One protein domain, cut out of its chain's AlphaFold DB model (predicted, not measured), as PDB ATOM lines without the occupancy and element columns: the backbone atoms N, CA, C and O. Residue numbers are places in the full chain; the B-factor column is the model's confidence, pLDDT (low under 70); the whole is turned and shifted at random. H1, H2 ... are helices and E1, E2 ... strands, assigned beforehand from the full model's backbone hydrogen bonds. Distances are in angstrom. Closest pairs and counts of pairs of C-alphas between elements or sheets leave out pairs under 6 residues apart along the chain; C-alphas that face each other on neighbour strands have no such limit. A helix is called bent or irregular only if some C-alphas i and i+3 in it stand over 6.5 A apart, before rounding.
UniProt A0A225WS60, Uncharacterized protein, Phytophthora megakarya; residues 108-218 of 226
ATOM      1  N   GLU A 108     171.974 138.611 175.073       63.09
ATOM      2  CA  GLU A 108     171.298 139.744 174.441       63.09
ATOM      3  C   GLU A 108     172.265 140.820 173.925       63.09
ATOM      4  O   GLU A 108     171.918 141.543 172.993       63.09
ATOM      5  N   THR A 109     173.481 140.915 174.476       69.50
ATOM      6  CA  THR A 109     174.488 141.899 174.048       69.50
ATOM      7  C   THR A 109     175.308 141.432 172.850       69.50
ATOM      8  O   THR A 109     176.027 142.231 172.253       69.50
ATOM      9  N   TYR A 110     175.232 140.152 172.481       67.75
ATOM     10  CA  TYR A 110     175.996 139.609 171.361       67.75
ATOM     11  C   TYR A 110     175.178 139.735 170.074       67.75
ATOM     12  O   TYR A 110     174.110 139.135 169.990       67.75
ATOM     13  N   PRO A 111     175.644 140.459 169.042       70.75
ATOM     14  CA  PRO A 111     174.885 140.635 167.799       70.75
ATOM     15  C   PRO A 111     174.777 139.347 166.975       70.75
ATOM     16  O   PRO A 111     173.820 139.155 166.221       70.75
ATOM     17  N   VAL A 112     175.746 138.446 167.136       73.50
ATOM     18  CA  VAL A 112     175.800 137.139 166.485       73.50
ATOM     19  C   VAL A 112     176.261 136.095 167.489       73.50
ATOM     20  O   VAL A 112     177.161 136.341 168.287       73.50
ATOM     21  N   ILE A 113     175.649 134.918 167.424       72.62
ATOM     22  CA  ILE A 113     175.971 133.764 168.256       72.62
ATOM     23  C   ILE A 113     176.388 132.622 167.329       72.62
ATOM     24  O   ILE A 113     175.716 132.337 166.338       72.62
ATOM     25  N   SER A 114     177.516 131.981 167.636       73.19
ATOM     26  CA  SER A 114     177.995 130.791 166.926       73.19
ATOM     27  C   SER A 114     177.946 129.583 167.853       73.19
ATOM     28  O   SER A 114     178.471 129.633 168.962       73.19
ATOM     29  N   ILE A 115     177.303 128.508 167.405       72.19
ATOM     30  CA  ILE A 115     177.050 127.304 168.198       72.19
ATOM     31  C   ILE A 115     177.686 126.115 167.473       72.19
ATOM     32  O   ILE A 115     177.210 125.766 166.391       72.19
ATOM     33  N   PRO A 116     178.732 125.478 168.025       74.88
ATOM     34  CA  PRO A 116     179.244 124.229 167.479       74.88
ATOM     35  C   PRO A 116     178.201 123.115 167.646       74.88
ATOM     36  O   PRO A 116     177.525 123.017 168.672       74.88
ATOM     37  N   VAL A 117     178.071 122.269 166.630       70.44
ATOM     38  CA  VAL A 117     177.112 121.166 166.555       70.44
ATOM     39  C   VAL A 117     177.865 119.889 166.206       70.44
ATOM     40  O   VAL A 117     178.553 119.820 165.193       70.44
ATOM     41  N   CYS A 118     177.701 118.858 167.028       74.88
ATOM     42  CA  CYS A 118     178.207 117.522 166.738       74.88
ATOM     43  C   CYS A 118     177.053 116.641 166.244       74.88
ATOM     44  O   CYS A 118     176.071 116.449 166.964       74.88
ATOM     45  N   LEU A 119     177.168 116.141 165.014       65.94
ATOM     46  CA  LEU A 119     176.244 115.211 164.369       65.94
ATOM     47  C   LEU A 119     176.970 113.878 164.159       65.94
ATOM     48  O   LEU A 119     177.680 113.694 163.172       65.94
ATOM     49  N   ASP A 120     176.801 112.955 165.101       66.75
ATOM     50  CA  ASP A 120     177.425 111.627 165.116       66.75
ATOM     51  C   ASP A 120     178.960 111.660 165.011       66.75
ATOM     52  O   ASP A 120     179.647 111.809 166.019       66.75
ATOM     53  N   MET A 121     179.502 111.510 163.801       66.75
ATOM     54  CA  MET A 121     180.943 111.533 163.512       66.75
ATOM     55  C   MET A 121     181.384 112.817 162.792       66.75
ATOM     56  O   MET A 121     182.510 112.894 162.306       66.75
ATOM     57  N   HIS A 122     180.500 113.810 162.683       73.69
ATOM     58  CA  HIS A 122     180.747 115.047 161.956       73.69
ATOM     59  C   HIS A 122     180.527 116.275 162.842       73.69
ATOM     60  O   HIS A 122     179.473 116.445 163.453       73.69
ATOM     61  N   TRP A 123     181.511 117.167 162.872       79.75
ATOM     62  CA  TRP A 123     181.399 118.475 163.508       79.75
ATOM     63  C   TRP A 123     180.997 119.538 162.493       79.75
ATOM     64  O   TRP A 123     181.549 119.620 161.400       79.75
ATOM     65  N   SER A 124     180.044 120.371 162.887       78.69
ATOM     66  CA  SER A 124     179.542 121.519 162.140       78.69
ATOM     67  C   SER A 124     179.244 122.657 163.116       78.69
ATOM     68  O   SER A 124     179.518 122.555 164.308       78.69
ATOM     69  N   PHE A 125     178.700 123.768 162.645       76.81
ATOM     70  CA  PHE A 125     178.305 124.872 163.508       76.81
ATOM     71  C   PHE A 125     177.162 125.666 162.887       76.81
ATOM     72  O   PHE A 125     176.958 125.676 161.673       76.81
ATOM     73  N   VAL A 126     176.413 126.344 163.744       74.94
ATOM     74  CA  VAL A 126     175.345 127.264 163.368       74.94
ATOM     75  C   VAL A 126     175.789 128.670 163.717       74.94
ATOM     76  O   VAL A 126     176.288 128.911 164.812       74.94
ATOM     77  N   VAL A 127     175.568 129.604 162.800       76.12
ATOM     78  CA  VAL A 127     175.698 131.037 163.061       76.12
ATOM     79  C   VAL A 127     174.300 131.627 163.051       76.12
ATOM     80  O   VAL A 127     173.573 131.475 162.071       76.12
ATOM     81  N   MET A 128     173.924 132.300 164.131       71.81
ATOM     82  CA  MET A 128     172.637 132.974 164.243       71.81
ATOM     83  C   MET A 128     172.834 134.449 164.559       71.81
ATOM     84  O   MET A 128     173.612 134.816 165.438       71.81
ATOM     85  N   GLN A 129     172.109 135.304 163.845       73.38
ATOM     86  CA  GLN A 129     171.953 136.691 164.253       73.38
ATOM     87  C   GLN A 129     171.056 136.728 165.483       73.38
ATOM     88  O   GLN A 129     170.030 136.046 165.515       73.38
ATOM     89  N   ASN A 130     171.456 137.488 166.497       69.38
ATOM     90  CA  ASN A 130     170.715 137.522 167.741       69.38
ATOM     91  C   ASN A 130     169.346 138.191 167.523       69.38
ATOM     92  O   ASN A 130     169.286 139.372 167.176       69.38
ATOM     93  N   PRO A 131     168.243 137.455 167.733       60.50
ATOM     94  CA  PRO A 131     166.894 137.948 167.470       60.50
ATOM     95  C   PRO A 131     166.412 138.981 168.502       60.50
ATOM     96  O   PRO A 131     165.381 139.614 168.283       60.50
ATOM     97  N   VAL A 132     167.126 139.135 169.624       59.44
ATOM     98  CA  VAL A 132     166.732 139.981 170.764       59.44
ATOM     99  C   VAL A 132     167.344 141.387 170.683       59.44
ATOM    100  O   VAL A 132     166.872 142.304 171.355       59.44
ATOM    101  N   VAL A 133     168.344 141.604 169.818       57.69
ATOM    102  CA  VAL A 133     168.978 142.921 169.640       57.69
ATOM    103  C   VAL A 133     167.941 143.925 169.130       57.69
ATOM    104  O   VAL A 133     167.426 143.807 168.020       57.69
ATOM    105  N   GLY A 134     167.608 144.905 169.974       54.59
ATOM    106  CA  GLY A 134     166.657 145.975 169.662       54.59
ATOM    107  C   GLY A 134     165.172 145.590 169.710       54.59
ATOM    108  O   GLY A 134     164.334 146.433 169.395       54.59
ATOM    109  N   LYS A 135     164.804 144.359 170.107       52.56
ATOM    110  CA  LYS A 135     163.399 143.907 170.147       52.56
ATOM    111  C   LYS A 135     162.988 143.418 171.533       52.56
ATOM    112  O   LYS A 135     163.280 142.301 171.949       52.56
ATOM    113  N   VAL A 136     162.240 144.265 172.237       47.06
ATOM    114  CA  VAL A 136     161.624 143.950 173.529       47.06
ATOM    115  C   VAL A 136     160.403 143.042 173.304       47.06
ATOM    116  O   VAL A 136     159.448 143.433 172.641       47.06
ATOM    117  N   ARG A 137     160.418 141.842 173.907       51.25
ATOM    118  CA  ARG A 137     159.252 140.954 174.136       51.25
ATOM    119  C   ARG A 137     158.517 140.407 172.894       51.25
ATOM    120  O   ARG A 137     157.316 140.615 172.739       51.25
ATOM    121  N   GLN A 138     159.171 139.573 172.083       51.47
ATOM    122  CA  GLN A 138     158.447 138.617 171.223       51.47
ATOM    123  C   GLN A 138     158.257 137.273 171.944       51.47
ATOM    124  O   GLN A 138     159.219 136.671 172.408       51.47
ATOM    125  N   LYS A 139     157.003 136.796 172.031       46.41
ATOM    126  CA  LYS A 139     156.654 135.487 172.630       46.41
ATOM    127  C   LYS A 139     157.149 134.294 171.803       46.41
ATOM    128  O   LYS A 139     157.321 133.213 172.355       46.41
ATOM    129  N   THR A 140     157.393 134.501 170.510       50.31
ATOM    130  CA  THR A 140     157.845 133.463 169.581       50.31
ATOM    131  C   THR A 140     158.875 134.062 168.636       50.31
ATOM    132  O   THR A 140     158.601 135.070 167.986       50.31
ATOM    133  N   ILE A 141     160.049 133.442 168.563       54.22
ATOM    134  CA  ILE A 141     161.109 133.800 167.619       54.22
ATOM    135  C   ILE A 141     161.045 132.798 166.467       54.22
ATOM    136  O   ILE A 141     161.155 131.592 166.692       54.22
ATOM    137  N   SER A 142     160.851 133.284 165.242       51.91
ATOM    138  CA  SER A 142     160.956 132.471 164.031       51.91
ATOM    139  C   SER A 142     162.385 132.515 163.492       51.91
ATOM    140  O   SER A 142     163.011 133.572 163.433       51.91
ATOM    141  N   TYR A 143     162.902 131.355 163.089       58.81
ATOM    142  CA  TYR A 143     164.234 131.223 162.503       58.81
ATOM    143  C   TYR A 143     164.115 130.782 161.046       58.81
ATOM    144  O   TYR A 143     163.403 129.827 160.741       58.81
ATOM    145  N   LEU A 144     164.850 131.450 160.155       63.62
ATOM    146  CA  LEU A 144     165.113 130.962 158.806       63.62
ATOM    147  C   LEU A 144     166.477 130.270 158.805       63.62
ATOM    148  O   LEU A 144     167.494 130.906 159.077       63.62
ATOM    149  N   VAL A 145     166.502 128.975 158.494       66.94
ATOM    150  CA  VAL A 145     167.742 128.192 158.422       66.94
ATOM    151  C   VAL A 145     168.195 128.101 156.970       66.94
ATOM    152  O   VAL A 145     167.430 127.683 156.102       66.94
ATOM    153  N   LYS A 146     169.451 128.472 156.703       72.94
ATOM    154  CA  LYS A 146     170.078 128.357 155.383       72.94
ATOM    155  C   LYS A 146     171.387 127.583 155.493       72.94
ATOM    156  O   LYS A 146     172.246 127.932 156.297       72.94
ATOM    157  N   GLY A 147     171.528 126.542 154.676       77.12
ATOM    158  CA  GLY A 147     172.781 125.806 154.526       77.12
ATOM    159  C   GLY A 147     173.736 126.527 153.579       77.12
ATOM    160  O   GLY A 147     173.309 127.106 152.578       77.12
ATOM    161  N   PHE A 148     175.030 126.466 153.879       75.62
ATOM    162  CA  PHE A 148     176.084 126.989 153.017       75.62
ATOM    163  C   PHE A 148     177.105 125.899 152.731       75.62
ATOM    164  O   PHE A 148     177.587 125.237 153.648       75.62
ATOM    165  N   ALA A 149     177.448 125.733 151.456       78.81
ATOM    166  CA  ALA A 149     178.601 124.932 151.080       78.81
ATOM    167  C   ALA A 149     179.873 125.714 151.412       78.81
ATOM    168  O   ALA A 149     180.003 126.886 151.052       78.81
ATOM    169  N   THR A 150     180.808 125.058 152.083       79.38
ATOM    170  CA  THR A 150     182.102 125.636 152.417       79.38
ATOM    171  C   THR A 150     183.106 125.417 151.291       79.38
ATOM    172  O   THR A 150     183.067 124.423 150.562       79.38
ATOM    173  N   LYS A 151     184.021 126.368 151.121       81.75
ATOM    174  CA  LYS A 151     185.223 126.222 150.304       81.75
ATOM    175  C   LYS A 151     186.425 126.629 151.157       81.75
ATOM    176  O   LYS A 151     186.440 127.762 151.628       81.75
ATOM    177  N   PRO A 152     187.427 125.752 151.329       81.38
ATOM    178  CA  PRO A 152     187.556 124.438 150.700       81.38
ATOM    179  C   PRO A 152     186.573 123.415 151.274       81.38
ATOM    180  O   PRO A 152     186.056 123.579 152.378       81.38
ATOM    181  N   LEU A 153     186.319 122.367 150.491       81.88
ATOM    182  CA  LEU A 153     185.562 121.206 150.942       81.88
ATOM    183  C   LEU A 153     186.496 120.267 151.703       81.88
ATOM    184  O   LEU A 153     187.646 120.070 151.311       81.88
ATOM    185  N   GLN A 154     185.979 119.667 152.768       78.00
ATOM    186  CA  GLN A 154     186.660 118.574 153.444       78.00
ATOM    187  C   GLN A 154     186.668 117.345 152.522       78.00
ATOM    188  O   GLN A 154     185.627 116.957 151.994       78.00
ATOM    189  N   ASN A 155     187.836 116.736 152.333       80.56
ATOM    190  CA  ASN A 155     188.034 115.556 151.481       80.56
ATOM    191  C   ASN A 155     188.455 114.297 152.265       80.56
ATOM    192  O   ASN A 155     188.745 113.267 151.664       80.56
ATOM    193  N   ASN A 156     188.482 114.368 153.598       76.94
ATOM    194  CA  ASN A 156     188.757 113.249 154.501       76.94
ATOM    195  C   ASN A 156     187.629 113.098 155.537       76.94
ATOM    196  O   ASN A 156     186.687 113.883 155.545       76.94
ATOM    197  N   SER A 157     187.693 112.101 156.419       77.69
ATOM    198  CA  SER A 157     186.635 111.824 157.406       77.69
ATOM    199  C   SER A 157     186.871 112.428 158.794       77.69
ATOM    200  O   SER A 157     185.964 112.401 159.620       77.69
ATOM    201  N   TYR A 158     188.055 112.978 159.069       76.94
ATOM    202  CA  TYR A 158     188.498 113.297 160.432       76.94
ATOM    203  C   TYR A 158     188.721 114.794 160.694       76.94
ATOM    204  O   TYR A 158     188.785 115.198 161.853       76.94
ATOM    205  N   ASP A 159     188.755 115.640 159.661       80.00
ATOM    206  CA  ASP A 159     189.020 117.077 159.823       80.00
ATOM    207  C   ASP A 159     187.789 117.951 160.027       80.00
ATOM    208  O   ASP A 159     187.917 119.170 160.136       80.00
ATOM    209  N   CYS A 160     186.599 117.372 160.152       78.50
ATOM    210  CA  CYS A 160     185.366 118.146 160.327       78.50
ATOM    211  C   CYS A 160     185.438 119.135 161.504       78.50
ATOM    212  O   CYS A 160     184.997 120.275 161.377       78.50
ATOM    213  N   GLY A 161     186.085 118.758 162.613       80.75
ATOM    214  CA  GLY A 161     186.323 119.661 163.745       80.75
ATOM    215  C   GLY A 161     187.297 120.801 163.423       80.75
ATOM    216  O   GLY A 161     187.071 121.940 163.826       80.75
ATOM    217  N   VAL A 162     188.350 120.525 162.647       82.25
ATOM    218  CA  VAL A 162     189.331 121.533 162.206       82.25
ATOM    219  C   VAL A 162     188.677 122.536 161.254       82.25
ATOM    220  O   VAL A 162     188.857 123.743 161.409       82.25
ATOM    221  N   PHE A 163     187.868 122.051 160.308       83.69
ATOM    222  CA  PHE A 163     187.101 122.887 159.384       83.69
ATOM    223  C   PHE A 163     186.069 123.739 160.135       83.69
ATOM    224  O   PHE A 163     185.973 124.938 159.879       83.69
ATOM    225  N   MET A 164     185.344 123.158 161.098       85.56
ATOM    226  CA  MET A 164     184.417 123.894 161.962       85.56
ATOM    227  C   MET A 164     185.128 125.052 162.676       85.56
ATOM    228  O   MET A 164     184.700 126.199 162.553       85.56
ATOM    229  N   LEU A 165     186.234 124.779 163.377       81.25
ATOM    230  CA  LEU A 165     186.987 125.804 164.108       81.25
ATOM    231  C   LEU A 165     187.549 126.885 163.180       81.25
ATOM    232  O   LEU A 165     187.497 128.071 163.508       81.25
ATOM    233  N   TYR A 166     188.050 126.489 162.009       84.38
ATOM    234  CA  TYR A 166     188.513 127.421 160.988       84.38
ATOM    235  C   TYR A 166     187.402 128.383 160.556       84.38
ATOM    236  O   TYR A 166     187.562 129.597 160.667       84.38
ATOM    237  N   PHE A 167     186.252 127.865 160.122       84.50
ATOM    238  CA  PHE A 167     185.169 128.720 159.641       84.50
ATOM    239  C   PHE A 167     184.531 129.547 160.758       84.50
ATOM    240  O   PHE A 167     184.165 130.695 160.514       84.50
ATOM    241  N   MET A 168     184.462 129.036 161.991       81.50
ATOM    242  CA  MET A 168     184.065 129.840 163.153       81.50
ATOM    243  C   MET A 168     185.036 131.009 163.388       81.50
ATOM    244  O   MET A 168     184.591 132.129 163.654       81.50
ATOM    245  N   ARG A 169     186.352 130.793 163.238       80.88
ATOM    246  CA  ARG A 169     187.363 131.860 163.323       80.88
ATOM    247  C   ARG A 169     187.204 132.883 162.197       80.88
ATOM    248  O   ARG A 169     187.289 134.077 162.472       80.88
ATOM    249  N   GLU A 170     186.946 132.451 160.966       80.56
ATOM    250  CA  GLU A 170     186.729 133.363 159.830       80.56
ATOM    251  C   GLU A 170     185.447 134.192 159.978       80.56
ATOM    252  O   GLU A 170     185.462 135.400 159.733       80.56
ATOM    253  N   VAL A 171     184.364 133.592 160.480       78.81
ATOM    254  CA  VAL A 171     183.143 134.329 160.845       78.81
ATOM    255  C   VAL A 171     183.452 135.371 161.918       78.81
ATOM    256  O   VAL A 171     183.064 136.527 161.764       78.81
ATOM    257  N   ASN A 172     184.203 135.010 162.961       76.94
ATOM    258  CA  ASN A 172     184.575 135.950 164.018       76.94
ATOM    259  C   ASN A 172     185.453 137.106 163.495       76.94
ATOM    260  O   ASN A 172     185.181 138.269 163.777       76.94
ATOM    261  N   LYS A 173     186.453 136.826 162.651       77.06
ATOM    262  CA  LYS A 173     187.266 137.873 162.002       77.06
ATOM    263  C   LYS A 173     186.409 138.831 161.173       77.06
ATOM    264  O   LYS A 173     186.616 140.043 161.226       77.06
ATOM    265  N   ALA A 174     185.461 138.298 160.403       75.81
ATOM    266  CA  ALA A 174     184.552 139.107 159.599       75.81
ATOM    267  C   ALA A 174     183.624 139.972 160.467       75.81
ATOM    268  O   ALA A 174     183.331 141.106 160.091       75.81
ATOM    269  N   LEU A 175     183.202 139.460 161.629       71.75
ATOM    270  CA  LEU A 175     182.428 140.206 162.622       71.75
ATOM    271  C   LEU A 175     183.230 141.367 163.218       71.75
ATOM    272  O   LEU A 175     182.770 142.503 163.161       71.75
ATOM    273  N   VAL A 176     184.446 141.105 163.713       70.19
ATOM    274  CA  VAL A 176     185.311 142.123 164.340       70.19
ATOM    275  C   VAL A 176     185.667 143.246 163.360       70.19
ATOM    276  O   VAL A 176     185.582 144.424 163.705       70.19
ATOM    277  N   LYS A 177     185.997 142.913 162.105       67.44
ATOM    278  CA  LYS A 177     186.328 143.914 161.073       67.44
ATOM    279  C   LYS A 177     185.156 144.828 160.695       67.44
ATOM    280  O   LYS A 177     185.388 145.903 160.153       67.44
ATOM    281  N   ARG A 178     183.908 144.407 160.926       61.53
ATOM    282  CA  ARG A 178     182.690 145.097 160.460       61.53
ATOM    283  C   ARG A 178     181.941 145.842 161.566       61.53
ATOM    284  O   ARG A 178     180.789 146.217 161.362       61.53
ATOM    285  N   SER A 179     182.590 146.117 162.696       52.28
ATOM    286  CA  SER A 179     182.061 146.841 163.870       52.28
ATOM    287  C   SER A 179     181.620 148.306 163.615       52.28
ATOM    288  O   SER A 179     181.545 149.092 164.551       52.28
ATOM    289  N   GLY A 180     181.318 148.682 162.366       50.06
ATOM    290  CA  GLY A 180     180.835 149.992 161.917       50.06
ATOM    291  C   GLY A 180     179.355 150.037 161.502       50.06
ATOM    292  O   GLY A 180     178.977 150.936 160.762       50.06
ATOM    293  N   GLY A 181     178.514 149.095 161.954       48.34
ATOM    294  CA  GLY A 181     177.062 149.333 162.032       48.34
ATOM    295  C   GLY A 181     176.124 148.557 161.101       48.34
ATOM    296  O   GLY A 181     174.923 148.781 161.204       48.34
ATOM    297  N   ASP A 182     176.588 147.618 160.269       52.44
ATOM    298  CA  ASP A 182     175.686 146.894 159.348       52.44
ATOM    299  C   ASP A 182     175.865 145.364 159.419       52.44
ATOM    300  O   ASP A 182     176.533 144.711 158.613       52.44
ATOM    301  N   ILE A 183     175.296 144.766 160.469       53.53
ATOM    302  CA  ILE A 183     175.351 143.323 160.742       53.53
ATOM    303  C   ILE A 183     174.122 142.660 160.106       53.53
ATOM    304  O   ILE A 183     173.178 142.268 160.785       53.53
ATOM    305  N   PHE A 184     174.133 142.506 158.780       55.69
ATOM    306  CA  PHE A 184     173.214 141.613 158.057       55.69
ATOM    307  C   PHE A 184     173.976 140.358 157.599       55.69
ATOM    308  O   PHE A 184     174.209 140.112 156.413       55.69
ATOM    309  N   LEU A 185     174.454 139.565 158.569       60.69
ATOM    310  CA  LEU A 185     175.323 138.407 158.309       60.69
ATOM    311  C   LEU A 185     174.689 137.265 157.502       60.69
ATOM    312  O   LEU A 185     175.394 136.729 156.644       60.69
ATOM    313  N   PRO A 186     173.418 136.860 157.699       56.59
ATOM    314  CA  PRO A 186     172.918 135.618 157.105       56.59
ATOM    315  C   PRO A 186     172.968 135.579 155.573       56.59
ATOM    316  O   PRO A 186     173.107 134.508 154.995       56.59
ATOM    317  N   GLN A 187     172.884 136.726 154.894       59.38
ATOM    318  CA  GLN A 187     172.913 136.786 153.428       59.38
ATOM    319  C   GLN A 187     174.341 136.731 152.861       59.38
ATOM    320  O   GLN A 187     174.528 136.249 151.746       59.38
ATOM    321  N   ARG A 188     175.346 137.148 153.644       68.19
ATOM    322  CA  ARG A 188     176.748 137.295 153.210       68.19
ATOM    323  C   ARG A 188     177.694 136.248 153.806       68.19
ATOM    324  O   ARG A 188     178.862 136.215 153.441       68.19
ATOM    325  N   LEU A 189     177.201 135.341 154.659       72.94
ATOM    326  CA  LEU A 189     177.956 134.168 155.135       72.94
ATOM    327  C   LEU A 189     178.519 133.329 153.979       72.94
ATOM    328  O   LEU A 189     179.621 132.802 154.081       72.94
ATOM    329  N   GLY A 190     177.803 133.266 152.852       71.81
ATOM    330  CA  GLY A 190     178.290 132.602 151.644       71.81
ATOM    331  C   GLY A 190     179.588 133.200 151.092       71.81
ATOM    332  O   GLY A 190     180.395 132.451 150.558       71.81
ATOM    333  N   GLU A 191     179.824 134.507 151.259       76.56
ATOM    334  CA  GLU A 191     181.077 135.168 150.862       76.56
ATOM    335  C   GLU A 191     182.232 134.756 151.790       76.56
ATOM    336  O   GLU A 191     183.335 134.506 151.323       76.56
ATOM    337  N   ILE A 192     181.967 134.623 153.096       75.38
ATOM    338  CA  ILE A 192     182.960 134.203 154.104       75.38
ATOM    339  C   ILE A 192     183.347 132.734 153.899       75.38
ATOM    340  O   ILE A 192     184.514 132.364 153.992       75.38
ATOM    341  N   PHE A 193     182.362 131.884 153.609       77.31
ATOM    342  CA  PHE A 193     182.580 130.458 153.382       77.31
ATOM    343  C   PHE A 193     183.099 130.142 151.980       77.31
ATOM    344  O   PHE A 193     183.511 129.010 151.732       77.31
ATOM    345  N   ALA A 194     183.107 131.112 151.070       74.38
ATOM    346  CA  ALA A 194     183.682 130.974 149.746       74.38
ATOM    347  C   ALA A 194     185.089 131.584 149.711       74.38
ATOM    348  O   ALA A 194     185.254 132.757 149.392       74.38
ATOM    349  N   ILE A 195     186.127 130.775 149.952       66.44
ATOM    350  CA  ILE A 195     187.501 131.243 149.720       66.44
ATOM    351  C   ILE A 195     187.694 131.589 148.224       66.44
ATOM    352  O   ILE A 195     187.365 130.752 147.354       66.44
ATOM    353  N   PRO A 196     188.240 132.786 147.903       62.81
ATOM    354  CA  PRO A 196     188.585 133.176 146.541       62.81
ATOM    355  C   PRO A 196     189.462 132.123 145.869       62.81
ATOM    356  O   PRO A 196     190.346 131.537 146.485       62.81
ATOM    357  N   THR A 197     189.233 131.864 144.582       56.72
ATOM    358  CA  THR A 197     189.867 130.739 143.871       56.72
ATOM    359  C   THR A 197     191.402 130.747 143.961       56.72
ATOM    360  O   THR A 197     191.997 129.676 144.031       56.72
ATOM    361  N   HIS A 198     192.026 131.926 144.050       58.16
ATOM    362  CA  HIS A 198     193.477 132.100 144.176       58.16
ATOM    363  C   HIS A 198     194.041 131.785 145.578       58.16
ATOM    364  O   HIS A 198     195.230 131.508 145.710       58.16
ATOM    365  N   GLU A 199     193.210 131.774 146.623       60.06
ATOM    366  CA  GLU A 199     193.613 131.448 148.001       60.06
ATOM    367  C   GLU A 199     193.315 129.993 148.386       60.06
ATOM    368  O   GLU A 199     193.807 129.510 149.404       60.06
ATOM    369  N   ARG A 200     192.562 129.247 147.563       57.84
ATOM    370  CA  ARG A 200     192.168 127.858 147.870       57.84
ATOM    371  C   ARG A 200     193.351 126.912 148.082       57.84
ATOM    372  O   ARG A 200     193.223 125.980 148.865       57.84
ATOM    373  N   GLY A 201     194.488 127.160 147.429       58.03
ATOM    374  CA  GLY A 201     195.716 126.378 147.615       58.03
ATOM    375  C   GLY A 201     196.459 126.655 148.928       58.03
ATOM    376  O   GLY A 201     197.428 125.967 149.225       58.03
ATOM    377  N   ARG A 202     196.034 127.658 149.712       63.25
ATOM    378  CA  ARG A 202     196.686 128.057 150.971       63.25
ATOM    379  C   ARG A 202     196.059 127.429 152.213       63.25
ATOM    380  O   ARG A 202     196.665 127.475 153.279       63.25
ATOM    381  N   PHE A 203     194.861 126.856 152.103       78.62
ATOM    382  CA  PHE A 203     194.253 126.163 153.231       78.62
ATOM    383  C   PHE A 203     194.881 124.777 153.396       78.62
ATOM    384  O   PHE A 203     194.750 123.920 152.523       78.62
ATOM    385  N   ASN A 204     195.524 124.557 154.540       83.88
ATOM    386  CA  ASN A 204     196.078 123.269 154.926       83.88
ATOM    387  C   ASN A 204     195.533 122.890 156.319       83.88
ATOM    388  O   ASN A 204     195.853 123.581 157.292       83.88
ATOM    389  N   PRO A 205     194.723 121.820 156.438       81.38
ATOM    390  CA  PRO A 205     194.108 121.442 157.706       81.38
ATOM    391  C   PRO A 205     195.134 121.046 158.773       81.38
ATOM    392  O   PRO A 205     194.886 121.288 159.951       81.38
ATOM    393  N   ASP A 206     196.307 120.530 158.402       82.25
ATOM    394  CA  ASP A 206     197.359 120.182 159.360       82.25
ATOM    395  C   ASP A 206     197.991 121.426 159.985       82.25
ATOM    396  O   ASP A 206     198.168 121.488 161.204       82.25
ATOM    397  N   LEU A 207     198.251 122.459 159.174       83.00
ATOM    398  CA  LEU A 207     198.737 123.749 159.672       83.00
ATOM    399  C   LEU A 207     197.695 124.434 160.560       83.00
ATOM    400  O   LEU A 207     198.035 124.971 161.615       83.00
ATOM    401  N   VAL A 208     196.419 124.374 160.170       80.38
ATOM    402  CA  VAL A 208     195.318 124.898 160.986       80.38
ATOM    403  C   VAL A 208     195.230 124.144 162.313       80.38
ATOM    404  O   VAL A 208     195.169 124.779 163.367       80.38
ATOM    405  N   ARG A 209     195.295 122.807 162.296       81.31
ATOM    406  CA  ARG A 209     195.280 121.979 163.508       81.31
ATOM    407  C   ARG A 209     196.439 122.335 164.430       81.31
ATOM    408  O   ARG A 209     196.216 122.580 165.612       81.31
ATOM    409  N   MET A 210     197.650 122.442 163.888       76.44
ATOM    410  CA  MET A 210     198.829 122.854 164.647       76.44
ATOM    411  C   MET A 210     198.652 124.249 165.260       76.44
ATOM    412  O   MET A 210     198.985 124.442 166.427       76.44
ATOM    413  N   SER A 211     198.078 125.203 164.517       77.00
ATOM    414  CA  SER A 211     197.811 126.552 165.034       77.00
ATOM    415  C   SER A 211     196.848 126.545 166.229       77.00
ATOM    416  O   SER A 211     197.100 127.222 167.221       77.00
ATOM    417  N   PHE A 212     195.786 125.730 166.190       77.12
ATOM    418  CA  PHE A 212     194.861 125.602 167.318       77.12
ATOM    419  C   PHE A 212     195.492 124.876 168.505       77.12
ATOM    420  O   PHE A 212     195.242 125.259 169.643       77.12
ATOM    421  N   VAL A 213     196.336 123.869 168.267       74.19
ATOM    422  CA  VAL A 213     197.076 123.190 169.342       74.19
ATOM    423  C   VAL A 213     197.998 124.169 170.069       74.19
ATOM    424  O   VAL A 213     197.994 124.180 171.295       74.19
ATOM    425  N   LYS A 214     198.734 125.019 169.342       72.69
ATOM    426  CA  LYS A 214     199.577 126.069 169.942       72.69
ATOM    427  C   LYS A 214     198.759 127.063 170.764       72.69
ATOM    428  O   LYS A 214     199.093 127.322 171.917       72.69
ATOM    429  N   LEU A 215     197.650 127.545 170.196       71.00
ATOM    430  CA  LEU A 215     196.735 128.463 170.876       71.00
ATOM    431  C   LEU A 215     196.197 127.865 172.187       71.00
ATOM    432  O   LEU A 215     196.161 128.543 173.205       71.00
ATOM    433  N   LEU A 216     195.796 126.590 172.175       70.62
ATOM    434  CA  LEU A 216     195.237 125.902 173.345       70.62
ATOM    435  C   LEU A 216     196.288 125.525 174.397       70.62
ATOM    436  O   LEU A 216     195.948 125.374 175.567       70.62
ATOM    437  N   ARG A 217     197.551 125.353 173.994       74.06
ATOM    438  CA  ARG A 217     198.670 125.061 174.904       74.06
ATOM    439  C   ARG A 217     199.226 126.303 175.600       74.06
ATOM    440  O   ARG A 217     200.112 126.160 176.431       74.06
ATOM    441  N   ASN A 218     198.676 127.487 175.316       62.06
ATOM    442  CA  ASN A 218     199.167 128.783 175.794       62.06
ATOM    443  C   ASN A 218     200.603 129.119 175.346       62.06
ATOM    444  O   ASN A 218     201.200 130.038 175.901       62.06
TER     445      ASN A 218
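This is residues 108 to 218 of the 226 residues of an uncharacterized protein of Phytophthora megakarya (UniProt A0A225WS60). Helix H1 packs along one face of the two-stranded antiparallel hairpin E1-E2; H2 packs on H1, and H3 makes a corner with H1, its residues 213 to 216 sticking out. The 111 printed residues run E1, E2, H1, H2, H3, mixed in class, with under half in named elements. The whole is only just compact, close to loose, with radius of gyration of the C-alphas 15.7 A, spanning 46 by 34 by 32 A.

E1, residues 112 to 119, and E2, residues 122 to 129, form an antiparallel hairpin; N 113 and O 128, 2.8 A apart, are within hydrogen-bond range. The closest C-alphas of E2 and H1, residues 160 to 177, are those of Trp 123 and Gly 161, 5.1 A apart. H1, with residues 167 to 174 alone, touches H2, residues 185 to 193, at a steep tilt of 59 degrees, opposite ways; the closest C-alphas, Val 171 and Ile 192, are 6.7 A apart. H1, with residues 162 to 166 alone, touches H3, residues 205 to 216; the closest C-alphas, Val 162 and Arg 209, are 6.1 A apart. Every O i to N i+4 pair is within hydrogen-bond range in H1 and H3, but 2 of 5 in irregular H2, where C-alphas 187 and 190 are 7.0 A apart and 3 of 6 O i to N i+3 pairs are within range.

E1 begins at C-alpha 112 (175.800, 137.139, 166.485) and is 22.0 A long, E2 23.5 A, H1 25.8 A; H3 ends at C-alpha 216 (195.237, 125.902, 173.345).

The printed part has no cut. The links E2 to H1 and H2 to H3 are long. Among residues with pLDDT under 70 are 130 to 145 and 177 to 188.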